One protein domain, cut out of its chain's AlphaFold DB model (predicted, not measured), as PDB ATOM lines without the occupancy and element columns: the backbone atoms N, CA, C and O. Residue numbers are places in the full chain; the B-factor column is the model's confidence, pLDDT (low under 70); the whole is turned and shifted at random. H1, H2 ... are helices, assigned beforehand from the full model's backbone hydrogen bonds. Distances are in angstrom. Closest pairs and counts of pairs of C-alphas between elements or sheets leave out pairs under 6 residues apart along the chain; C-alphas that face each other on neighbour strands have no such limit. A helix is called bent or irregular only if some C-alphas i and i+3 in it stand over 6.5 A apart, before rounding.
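This is residues 48 to 115 of the 261 residues of an uncharacterized protein of Pyrenochaeta sp. DS3sAY3a (UniProt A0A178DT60). Four short helices and one longer one are set in a body of loops, with the short H4 near the middle and the other four placed round it. H5, the longest helix, runs along one side; H2 and H3 touch each other toward one end of the longest axis, and the loop of residues 92 to 101 makes the other end. The printed part has 68 residues, with five named helices in the order H1, H2, H3, H4, H5 and no named strand; the class is all helix, although 32 of the 68 residues, under half, are in named elements. The whole is compact, with a radius of gyration of the C-alphas of 11.6 A, and spans 35 by 24 by 22 A.

H1, residues 55 to 58, and H4, residues 88 to 91, are close but not clearly touching, and their closest C-alphas, those of Cys 58 and Cys 91, are 5.1 A apart. H2, residues 66 to 69, touches H3, residues 78 to 84; the closest C-alphas are those of Pro 66 and Cys 80, at 7.2 A. H2 is also close to H4 but not clearly touching, with the C-alphas of Leu 69 and Pro 88 the closest at 6.0 A. H3 and H4 are close but not clearly touching, with the C-alphas of Phe 81 and Pro 88 the closest at 6.6 A. H5, residues 102 to 114, is close to H3 but not clearly touching: the C-alphas of Cys 82 and Cys 114 are the closest, at 5.5 A, and the lines are about perpendicular at 73 degrees. H5 and H4 are close but not clearly touching, with the C-alphas of Leu 89 and Met 106 the closest at 7.2 A. H1 is apart from H2, H3 and H5, and H2 is apart from H5. Every O i to N i+4 pair is within hydrogen-bond range in H3 and H5; H1, H2 and H4 are too short for such a pair.

H1 begins at C-alpha 55 (268.007, 252.131, 351.254) and is 5.1 A long; H2 is 5.0 A. H3 is 9.4 A long and neither bent nor irregular, but only just: C-alphas 81 and 84 are 6.1 A apart. H4 is irregular, with C-alphas 88 and 91 7.5 A apart. H5 is 18.1 A long and ends at C-alpha 114 (270.121, 270.437, 348.144).

The C-alphas of Ser 74 and Glu 99 are the two farthest apart, at 35.7 A. The printed part has no cut. The link from H3 to H4 is tight, the other three are short. The mean pLDDT of the printed part is 84.1, and residue 61 is under 70.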
ATOM      1  N   ASP A  48     270.509 257.141 343.773       88.56
ATOM      2  CA  ASP A  48     271.405 255.980 343.852       88.56
ATOM      3  C   ASP A  48     272.471 256.165 344.946       88.56
ATOM      4  O   ASP A  48     272.968 255.194 345.526       88.56
ATOM      5  N   SER A  49     272.785 257.420 345.282       91.50
ATOM      6  CA  SER A  49     273.719 257.790 346.352       91.50
ATOM      7  C   SER A  49     273.134 257.755 347.774       91.50
ATOM      8  O   SER A  49     273.836 258.115 348.721       91.50
ATOM      9  N   ILE A  50     271.884 257.302 347.953       91.50
ATOM     10  CA  ILE A  50     271.243 257.205 349.275       91.50
ATOM     11  C   ILE A  50     272.079 256.316 350.225       91.50
ATOM     12  O   ILE A  50     272.443 255.189 349.854       91.50
ATOM     13  N   PRO A  51     272.325 256.761 351.475       92.12
ATOM     14  CA  PRO A  51     272.966 255.974 352.521       92.12
ATOM     15  C   PRO A  51     272.396 254.560 352.671       92.12
ATOM     16  O   PRO A  51     271.184 254.349 352.743       92.12
ATOM     17  N   LYS A  52     273.284 253.566 352.798       91.88
ATOM     18  CA  LYS A  52     272.912 252.138 352.879       91.88
ATOM     19  C   LYS A  52     271.914 251.825 353.994       91.88
ATOM     20  O   LYS A  52     271.092 250.931 353.826       91.88
ATOM     21  N   CYS A  53     271.984 252.548 355.111       90.88
ATOM     22  CA  CYS A  53     271.074 252.368 356.239       90.88
ATOM     23  C   CYS A  53     269.613 252.703 355.874       90.88
ATOM     24  O   CYS A  53     268.686 252.079 356.382       90.88
ATOM     25  N   ALA A  54     269.409 253.645 354.949       91.12
ATOM     26  CA  ALA A  54     268.102 254.143 354.554       91.12
ATOM     27  C   ALA A  54     267.555 253.441 353.309       91.12
ATOM     28  O   ALA A  54     266.341 253.406 353.119       91.12
ATOM     29  N   GLN A  55     268.413 252.835 352.479       90.69
ATOM     30  CA  GLN A  55     268.007 252.131 351.254       90.69
ATOM     31  C   GLN A  55     266.830 251.151 351.442       90.69
ATOM     32  O   GLN A  55     265.912 251.200 350.623       90.69
ATOM     33  N   PRO A  56     266.758 250.315 352.499       88.94
ATOM     34  CA  PRO A  56     265.632 249.394 352.679       88.94
ATOM     35  C   PRO A  56     264.270 250.088 352.814       88.94
ATOM     36  O   PRO A  56     263.241 249.492 352.507       88.94
ATOM     37  N   TYR A  57     264.262 251.341 353.272       88.19
ATOM     38  CA  TYR A  57     263.053 252.105 353.578       88.19
ATOM     39  C   TYR A  57     262.756 253.173 352.521       88.19
ATOM     40  O   TYR A  57     261.602 253.457 352.197       88.19
ATOM     41  N   CYS A  58     263.816 253.740 351.956       86.19
ATOM     42  CA  CYS A  58     263.769 254.890 351.077       86.19
ATOM     43  C   CYS A  58     263.925 254.523 349.599       86.19
ATOM     44  O   CYS A  58     263.513 255.299 348.758       86.19
ATOM     45  N   ASN A  59     264.422 253.342 349.217       81.62
ATOM     46  CA  ASN A  59     264.642 253.009 347.799       81.62
ATOM     47  C   ASN A  59     263.354 252.652 347.013       81.62
ATOM     48  O   ASN A  59     263.405 252.179 345.881       81.62
ATOM     49  N   SER A  60     262.170 252.842 347.602       74.06
ATOM     50  CA  SER A  60     260.909 252.627 346.887       74.06
ATOM     51  C   SER A  60     260.510 253.880 346.103       74.06
ATOM     52  O   SER A  60     260.492 254.984 346.642       74.06
ATOM     53  N   THR A  61     260.100 253.720 344.843       63.25
ATOM     54  CA  THR A  61     259.566 254.817 344.007       63.25
ATOM     55  C   THR A  61     258.367 255.521 344.647       63.25
ATOM     56  O   THR A  61     258.135 256.704 344.414       63.25
ATOM     57  N   ALA A  62     257.625 254.815 345.503       72.25
ATOM     58  CA  ALA A  62     256.520 255.382 346.261       72.25
ATOM     59  C   ALA A  62     256.968 256.327 347.387       72.25
ATOM     60  O   ALA A  62     256.165 257.156 347.804       72.25
ATOM     61  N   ALA A  63     258.189 256.217 347.921       76.50
ATOM     62  CA  ALA A  63     258.692 257.141 348.943       76.50
ATOM     63  C   ALA A  63     258.972 258.536 348.361       76.50
ATOM     64  O   ALA A  63     258.760 259.537 349.038       76.50
ATOM     65  N   TRP A  64     259.361 258.592 347.085       83.06
ATOM     66  CA  TRP A  64     259.800 259.814 346.407       83.06
ATOM     67  C   TRP A  64     258.781 260.402 345.434       83.06
ATOM     68  O   TRP A  64     259.100 261.310 344.671       83.06
ATOM     69  N   SER A  65     257.551 259.885 345.415       81.88
ATOM     70  CA  SER A  65     256.515 260.436 344.545       81.88
ATOM     71  C   SER A  65     256.250 261.911 344.907       81.88
ATOM     72  O   SER A  65     255.935 262.175 346.073       81.88
ATOM     73  N   PRO A  66     256.293 262.850 343.943       80.44
ATOM     74  CA  PRO A  66     256.117 264.286 344.196       80.44
ATOM     75  C   PRO A  66     254.850 264.630 344.982       80.44
ATOM     76  O   PRO A  66     254.884 265.431 345.912       80.44
ATOM     77  N   SER A  67     253.748 263.940 344.685       75.56
ATOM     78  CA  SER A  67     252.466 264.123 345.371       75.56
ATOM     79  C   SER A  67     252.517 263.790 346.863       75.56
ATOM     80  O   SER A  67     251.869 264.464 347.658       75.56
ATOM     81  N   ARG A  68     253.293 262.780 347.276       76.81
ATOM     82  CA  ARG A  68     253.477 262.449 348.703       76.81
ATOM     83  C   ARG A  68     254.434 263.396 349.408       76.81
ATOM     84  O   ARG A  68     254.305 263.583 350.612       76.81
ATOM     85  N   LEU A  69     255.375 263.968 348.665       79.12
ATOM     86  CA  LEU A  69     256.291 264.981 349.176       79.12
ATOM     87  C   LEU A  69     255.607 266.345 349.353       79.12
ATOM     88  O   LEU A  69     256.110 267.178 350.104       79.12
ATOM     89  N   GLY A  70     254.441 266.539 348.727       76.62
ATOM     90  CA  GLY A  70     253.671 267.781 348.775       76.62
ATOM     91  C   GLY A  70     254.015 268.756 347.650       76.62
ATOM     92  O   GLY A  70     253.631 269.918 347.726       76.62
ATOM     93  N   CYS A  71     254.720 268.297 346.615       79.44
ATOM     94  CA  CYS A  71     255.037 269.121 345.457       79.44
ATOM     95  C   CYS A  71     253.818 269.299 344.549       79.44
ATOM     96  O   CYS A  71     252.995 268.391 344.399       79.44
ATOM     97  N   ILE A  72     253.740 270.451 343.882       77.62
ATOM     98  CA  ILE A  72     252.645 270.766 342.948       77.62
ATOM     99  C   ILE A  72     252.817 269.999 341.623       77.62
ATOM    100  O   ILE A  72     251.840 269.636 340.965       77.62
ATOM    101  N   GLY A  73     254.066 269.737 341.229       72.69
ATOM    102  CA  GLY A  73     254.415 269.023 340.002       72.69
ATOM    103  C   GLY A  73     254.222 267.503 340.078       72.69
ATOM    104  O   GLY A  73     254.251 266.898 341.145       72.69
ATOM    105  N   SER A  74     254.073 266.860 338.916       75.44
ATOM    106  CA  SER A  74     254.009 265.393 338.787       75.44
ATOM    107  C   SER A  74     255.384 264.720 338.683       75.44
ATOM    108  O   SER A  74     255.475 263.494 338.767       75.44
ATOM    109  N   THR A  75     256.449 265.504 338.512       82.00
ATOM    110  CA  THR A  75     257.837 265.047 338.366       82.00
ATOM    111  C   THR A  75     258.675 265.449 339.570       82.00
ATOM    112  O   THR A  75     258.556 266.572 340.056       82.00
ATOM    113  N   LEU A  76     259.539 264.542 340.033       84.50
ATOM    114  CA  LEU A  76     260.477 264.820 341.117       84.50
ATOM    115  C   LEU A  76     261.636 265.646 340.562       84.50
ATOM    116  O   LEU A  76     262.579 265.093 340.009       84.50
ATOM    117  N   THR A  77     261.528 266.963 340.676       88.12
ATOM    118  CA  THR A  77     262.630 267.880 340.379       88.12
ATOM    119  C   THR A  77     263.403 268.188 341.651       88.12
ATOM    120  O   THR A  77     262.872 268.072 342.763       88.12
ATOM    121  N   LYS A  78     264.646 268.638 341.492       87.31
ATOM    122  CA  LYS A  78     265.451 269.141 342.603       87.31
ATOM    123  C   LYS A  78     264.745 270.252 343.388       87.31
ATOM    124  O   LYS A  78     264.701 270.188 344.611       87.31
ATOM    125  N   ASP A  79     264.117 271.201 342.695       87.00
ATOM    126  CA  ASP A  79     263.340 272.273 343.331       87.00
ATOM    127  C   ASP A  79     262.177 271.730 344.170       87.00
ATOM    128  O   ASP A  79     262.029 272.104 345.332       87.00
ATOM    129  N   CYS A  80     261.396 270.793 343.622       85.31
ATOM    130  CA  CYS A  80     260.318 270.137 344.362       85.31
ATOM    131  C   CYS A  80     260.857 269.490 345.643       85.31
ATOM    132  O   CYS A  80     260.335 269.714 346.730       85.31
ATOM    133  N   PHE A  81     261.938 268.726 345.547       87.94
ATOM    134  CA  PHE A  81     262.473 267.991 346.685       87.94
ATOM    135  C   PHE A  81     263.156 268.863 347.746       87.94
ATOM    136  O   PHE A  81     263.060 268.565 348.932       87.94
ATOM    137  N   CYS A  82     263.870 269.909 347.332       86.12
ATOM    138  CA  CYS A  82     264.663 270.735 348.237       86.12
ATOM    139  C   CYS A  82     263.850 271.894 348.834       86.12
ATOM    140  O   CYS A  82     263.981 272.188 350.026       86.12
ATOM    141  N   LYS A  83     262.976 272.519 348.028       82.38
ATOM    142  CA  LYS A  83     262.249 273.748 348.387       82.38
ATOM    143  C   LYS A  83     260.795 273.490 348.776       82.38
ATOM    144  O   LYS A  83     260.316 274.083 349.740       82.38
ATOM    145  N   GLU A  84     260.090 272.636 348.035       81.44
ATOM    146  CA  GLU A  84     258.648 272.424 348.239       81.44
ATOM    147  C   GLU A  84     258.344 271.292 349.225       81.44
ATOM    148  O   GLU A  84     257.396 271.386 350.009       81.44
ATOM    149  N   ALA A  85     259.142 270.223 349.196       82.62
ATOM    150  CA  ALA A  85     258.852 269.010 349.936       82.62
ATOM    151  C   ALA A  85     258.867 269.252 351.449       82.62
ATOM    152  O   ALA A  85     259.830 269.765 352.023       82.62
ATOM    153  N   VAL A  86     257.792 268.835 352.119       78.06
ATOM    154  CA  VAL A  86     257.596 269.116 353.550       78.06
ATOM    155  C   VAL A  86     258.438 268.192 354.429       78.06
ATOM    156  O   VAL A  86     259.030 268.635 355.410       78.06
ATOM    157  N   THR A  87     258.490 266.903 354.079       82.19
ATOM    158  CA  THR A  87     259.261 265.881 354.810       82.19
ATOM    159  C   THR A  87     259.910 264.854 353.871       82.19
ATOM    160  O   THR A  87     259.599 263.661 353.949       82.19
ATOM    161  N   PRO A  88     260.821 265.266 352.968       83.94
ATOM    162  CA  PRO A  88     261.525 264.336 352.083       83.94
ATOM    163  C   PRO A  88     262.205 263.179 352.822       83.94
ATOM    164  O   PRO A  88     262.213 262.060 352.322       83.94
ATOM    165  N   LEU A  89     262.680 263.376 354.055       88.62
ATOM    166  CA  LEU A  89     263.376 262.325 354.813       88.62
ATOM    167  C   LEU A  89     262.454 261.403 355.629       88.62
ATOM    168  O   LEU A  89     262.931 260.580 356.410       88.62
ATOM    169  N   ASN A  90     261.130 261.485 355.459       86.69
ATOM    170  CA  ASN A  90     260.199 260.712 356.289       86.69
ATOM    171  C   ASN A  90     260.274 259.190 356.062       86.69
ATOM    172  O   ASN A  90     259.814 258.419 356.905       86.69
ATOM    173  N   CYS A  91     260.860 258.747 354.946       86.62
ATOM    174  CA  CYS A  91     261.081 257.330 354.667       86.62
ATOM    175  C   CYS A  91     262.040 256.662 355.668       86.62
ATOM    176  O   CYS A  91     261.957 255.454 355.859       86.62
ATOM    177  N   VAL A  92     262.912 257.423 356.339       89.38
ATOM    178  CA  VAL A  92     263.820 256.898 357.368       89.38
ATOM    179  C   VAL A  92     263.007 256.546 358.618       89.38
ATOM    180  O   VAL A  92     262.249 257.394 359.087       89.38
ATOM    181  N   PRO A  93     263.112 255.333 359.185       82.12
ATOM    182  CA  PRO A  93     262.311 254.941 360.346       82.12
ATOM    183  C   PRO A  93     262.767 255.640 361.634       82.12
ATOM    184  O   PRO A  93     261.926 256.076 362.422       82.12
ATOM    185  N   SER A  94     264.080 255.772 361.820       83.94
ATOM    186  CA  SER A  94     264.715 256.402 362.978       83.94
ATOM    187  C   SER A  94     264.621 257.931 362.889       83.94
ATOM    188  O   SER A  94     264.721 258.507 361.806       83.94
ATOM    189  N   GLY A  95     264.379 258.588 364.026       83.31
ATOM    190  CA  GLY A  95     264.385 260.050 364.147       83.31
ATOM    191  C   GLY A  95     265.719 260.595 364.677       83.31
ATOM    192  O   GLY A  95     266.580 259.804 365.059       83.31
ATOM    193  N   PRO A  96     265.874 261.927 364.758       82.88
ATOM    194  CA  PRO A  96     267.113 262.594 365.193       82.88
ATOM    195  C   PRO A  96     267.547 262.254 366.629       82.88
ATOM    196  O   PRO A  96     268.736 262.262 366.939       82.88
ATOM    197  N   SER A  97     266.598 261.896 367.496       80.19
ATOM    198  CA  SER A  97     266.856 261.496 368.883       80.19
ATOM    199  C   SER A  97     267.189 260.007 369.052       80.19
ATOM    200  O   SER A  97     267.356 259.531 370.174       80.19
ATOM    201  N   SER A  98     267.263 259.245 367.956       81.62
ATOM    202  CA  SER A  98     267.669 257.840 367.986       81.62
ATOM    203  C   SER A  98     269.185 257.703 368.144       81.62
ATOM    204  O   SER A  98     269.945 258.507 367.617       81.62
ATOM    205  N   GLU A  99     269.634 256.636 368.815       79.94
ATOM    206  CA  GLU A  99     271.054 256.240 368.834       79.94
ATOM    207  C   GLU A  99     271.544 255.733 367.461       79.94
ATOM    208  O   GLU A  99     272.745 255.575 367.241       79.94
ATOM    209  N   ASP A 100     270.618 255.453 366.538       80.75
ATOM    210  CA  ASP A 100     270.923 255.070 365.167       80.75
ATOM    211  C   ASP A 100     271.342 256.293 364.338       80.75
ATOM    212  O   ASP A 100     270.559 257.217 364.108       80.75
ATOM    213  N   ASN A 101     272.576 256.264 363.831       84.38
ATOM    214  CA  ASN A 101     273.148 257.346 363.030       84.38
ATOM    215  C   ASN A 101     272.489 257.516 361.653       84.38
ATOM    216  O   ASN A 101     272.804 258.472 360.946       84.38
ATOM    217  N   CYS A 102     271.573 256.627 361.256       90.06
ATOM    218  CA  CYS A 102     270.980 256.674 359.926       90.06
ATOM    219  C   CYS A 102     270.250 257.988 359.611       90.06
ATOM    220  O   CYS A 102     270.246 258.428 358.461       90.06
ATOM    221  N   TRP A 103     269.652 258.630 360.620       90.00
ATOM    222  CA  TRP A 103     269.049 259.952 360.441       90.00
ATOM    223  C   TRP A 103     270.092 260.989 360.006       90.00
ATOM    224  O   TRP A 103     269.879 261.686 359.017       90.00
ATOM    225  N   TYR A 104     271.231 261.045 360.700       88.31
ATOM    226  CA  TYR A 104     272.301 262.001 360.411       88.31
ATOM    227  C   TYR A 104     272.932 261.755 359.040       88.31
ATOM    228  O   TYR A 104     273.086 262.698 358.271       88.31
ATOM    229  N   ASP A 105     273.191 260.495 358.681       90.50
ATOM    230  CA  ASP A 105     273.706 260.146 357.350       90.50
ATOM    231  C   ASP A 105     272.748 260.602 356.232       90.50
ATOM    232  O   ASP A 105     273.175 261.025 355.154       90.50
ATOM    233  N   MET A 106     271.437 260.519 356.476       90.00
ATOM    234  CA  MET A 106     270.408 260.966 355.537       90.00
ATOM    235  C   MET A 106     270.265 262.483 355.479       90.00
ATOM    236  O   MET A 106     270.035 263.020 354.395       90.00
ATOM    237  N   GLU A 107     270.397 263.173 356.609       87.69
ATOM    238  CA  GLU A 107     270.411 264.635 356.667       87.69
ATOM    239  C   GLU A 107     271.637 265.198 355.933       87.69
ATOM    240  O   GLU A 107     271.489 266.107 355.114       87.69
ATOM    241  N   ASP A 108     272.812 264.587 356.111       88.31
ATOM    242  CA  ASP A 108     274.047 264.930 355.398       88.31
ATOM    243  C   ASP A 108     273.928 264.672 353.890       88.31
ATOM    244  O   ASP A 108     274.312 265.516 353.074       88.31
ATOM    245  N   TRP A 109     273.362 263.526 353.495       90.31
ATOM    246  CA  TRP A 109     273.089 263.232 352.087       90.31
ATOM    247  C   TRP A 109     272.133 264.261 351.477       90.31
ATOM    248  O   TRP A 109     272.411 264.808 350.409       90.31
ATOM    249  N   PHE A 110     271.038 264.577 352.170       88.88
ATOM    250  CA  PHE A 110     270.063 265.572 351.733       88.88
ATOM    251  C   PHE A 110     270.688 266.963 351.588       88.88
ATOM    252  O   PHE A 110     270.495 267.622 350.566       88.88
ATOM    253  N   ALA A 111     271.498 267.385 352.561       86.50
ATOM    254  CA  ALA A 111     272.266 268.623 352.493       86.50
ATOM    255  C   ALA A 111     273.254 268.621 351.313       86.50
ATOM    256  O   ALA A 111     273.403 269.638 350.637       86.50
ATOM    257  N   GLY A 112     273.879 267.482 351.001       86.56
ATOM    258  CA  GLY A 112     274.731 267.320 349.821       86.56
ATOM    259  C   GLY A 112     273.977 267.472 348.494       86.56
ATOM    260  O   GLY A 112     274.507 268.071 347.557       86.56
ATOM    261  N   GLN A 113     272.736 266.982 348.414       87.31
ATOM    262  CA  GLN A 113     271.885 267.137 347.228       87.31
ATOM    263  C   GLN A 113     271.370 268.576 347.084       87.31
ATOM    264  O   GLN A 113     271.454 269.155 345.999       87.31
ATOM    265  N   CYS A 114     270.858 269.170 348.165       85.38
ATOM    266  CA  CYS A 114     270.121 270.437 348.144       85.38
ATOM    267  C   CYS A 114     270.969 271.690 348.403       85.38
ATOM    268  O   CYS A 114     270.560 272.791 348.038       85.38
ATOM    269  N   GLY A 115     272.153 271.559 349.001       82.06
ATOM    270  CA  GLY A 115     273.001 272.697 349.348       82.06
ATOM    271  C   GLY A 115     272.281 273.708 350.248       82.06
ATOM    272  O   GLY A 115     271.739 273.351 351.288       82.06
TER     273      GLY A 115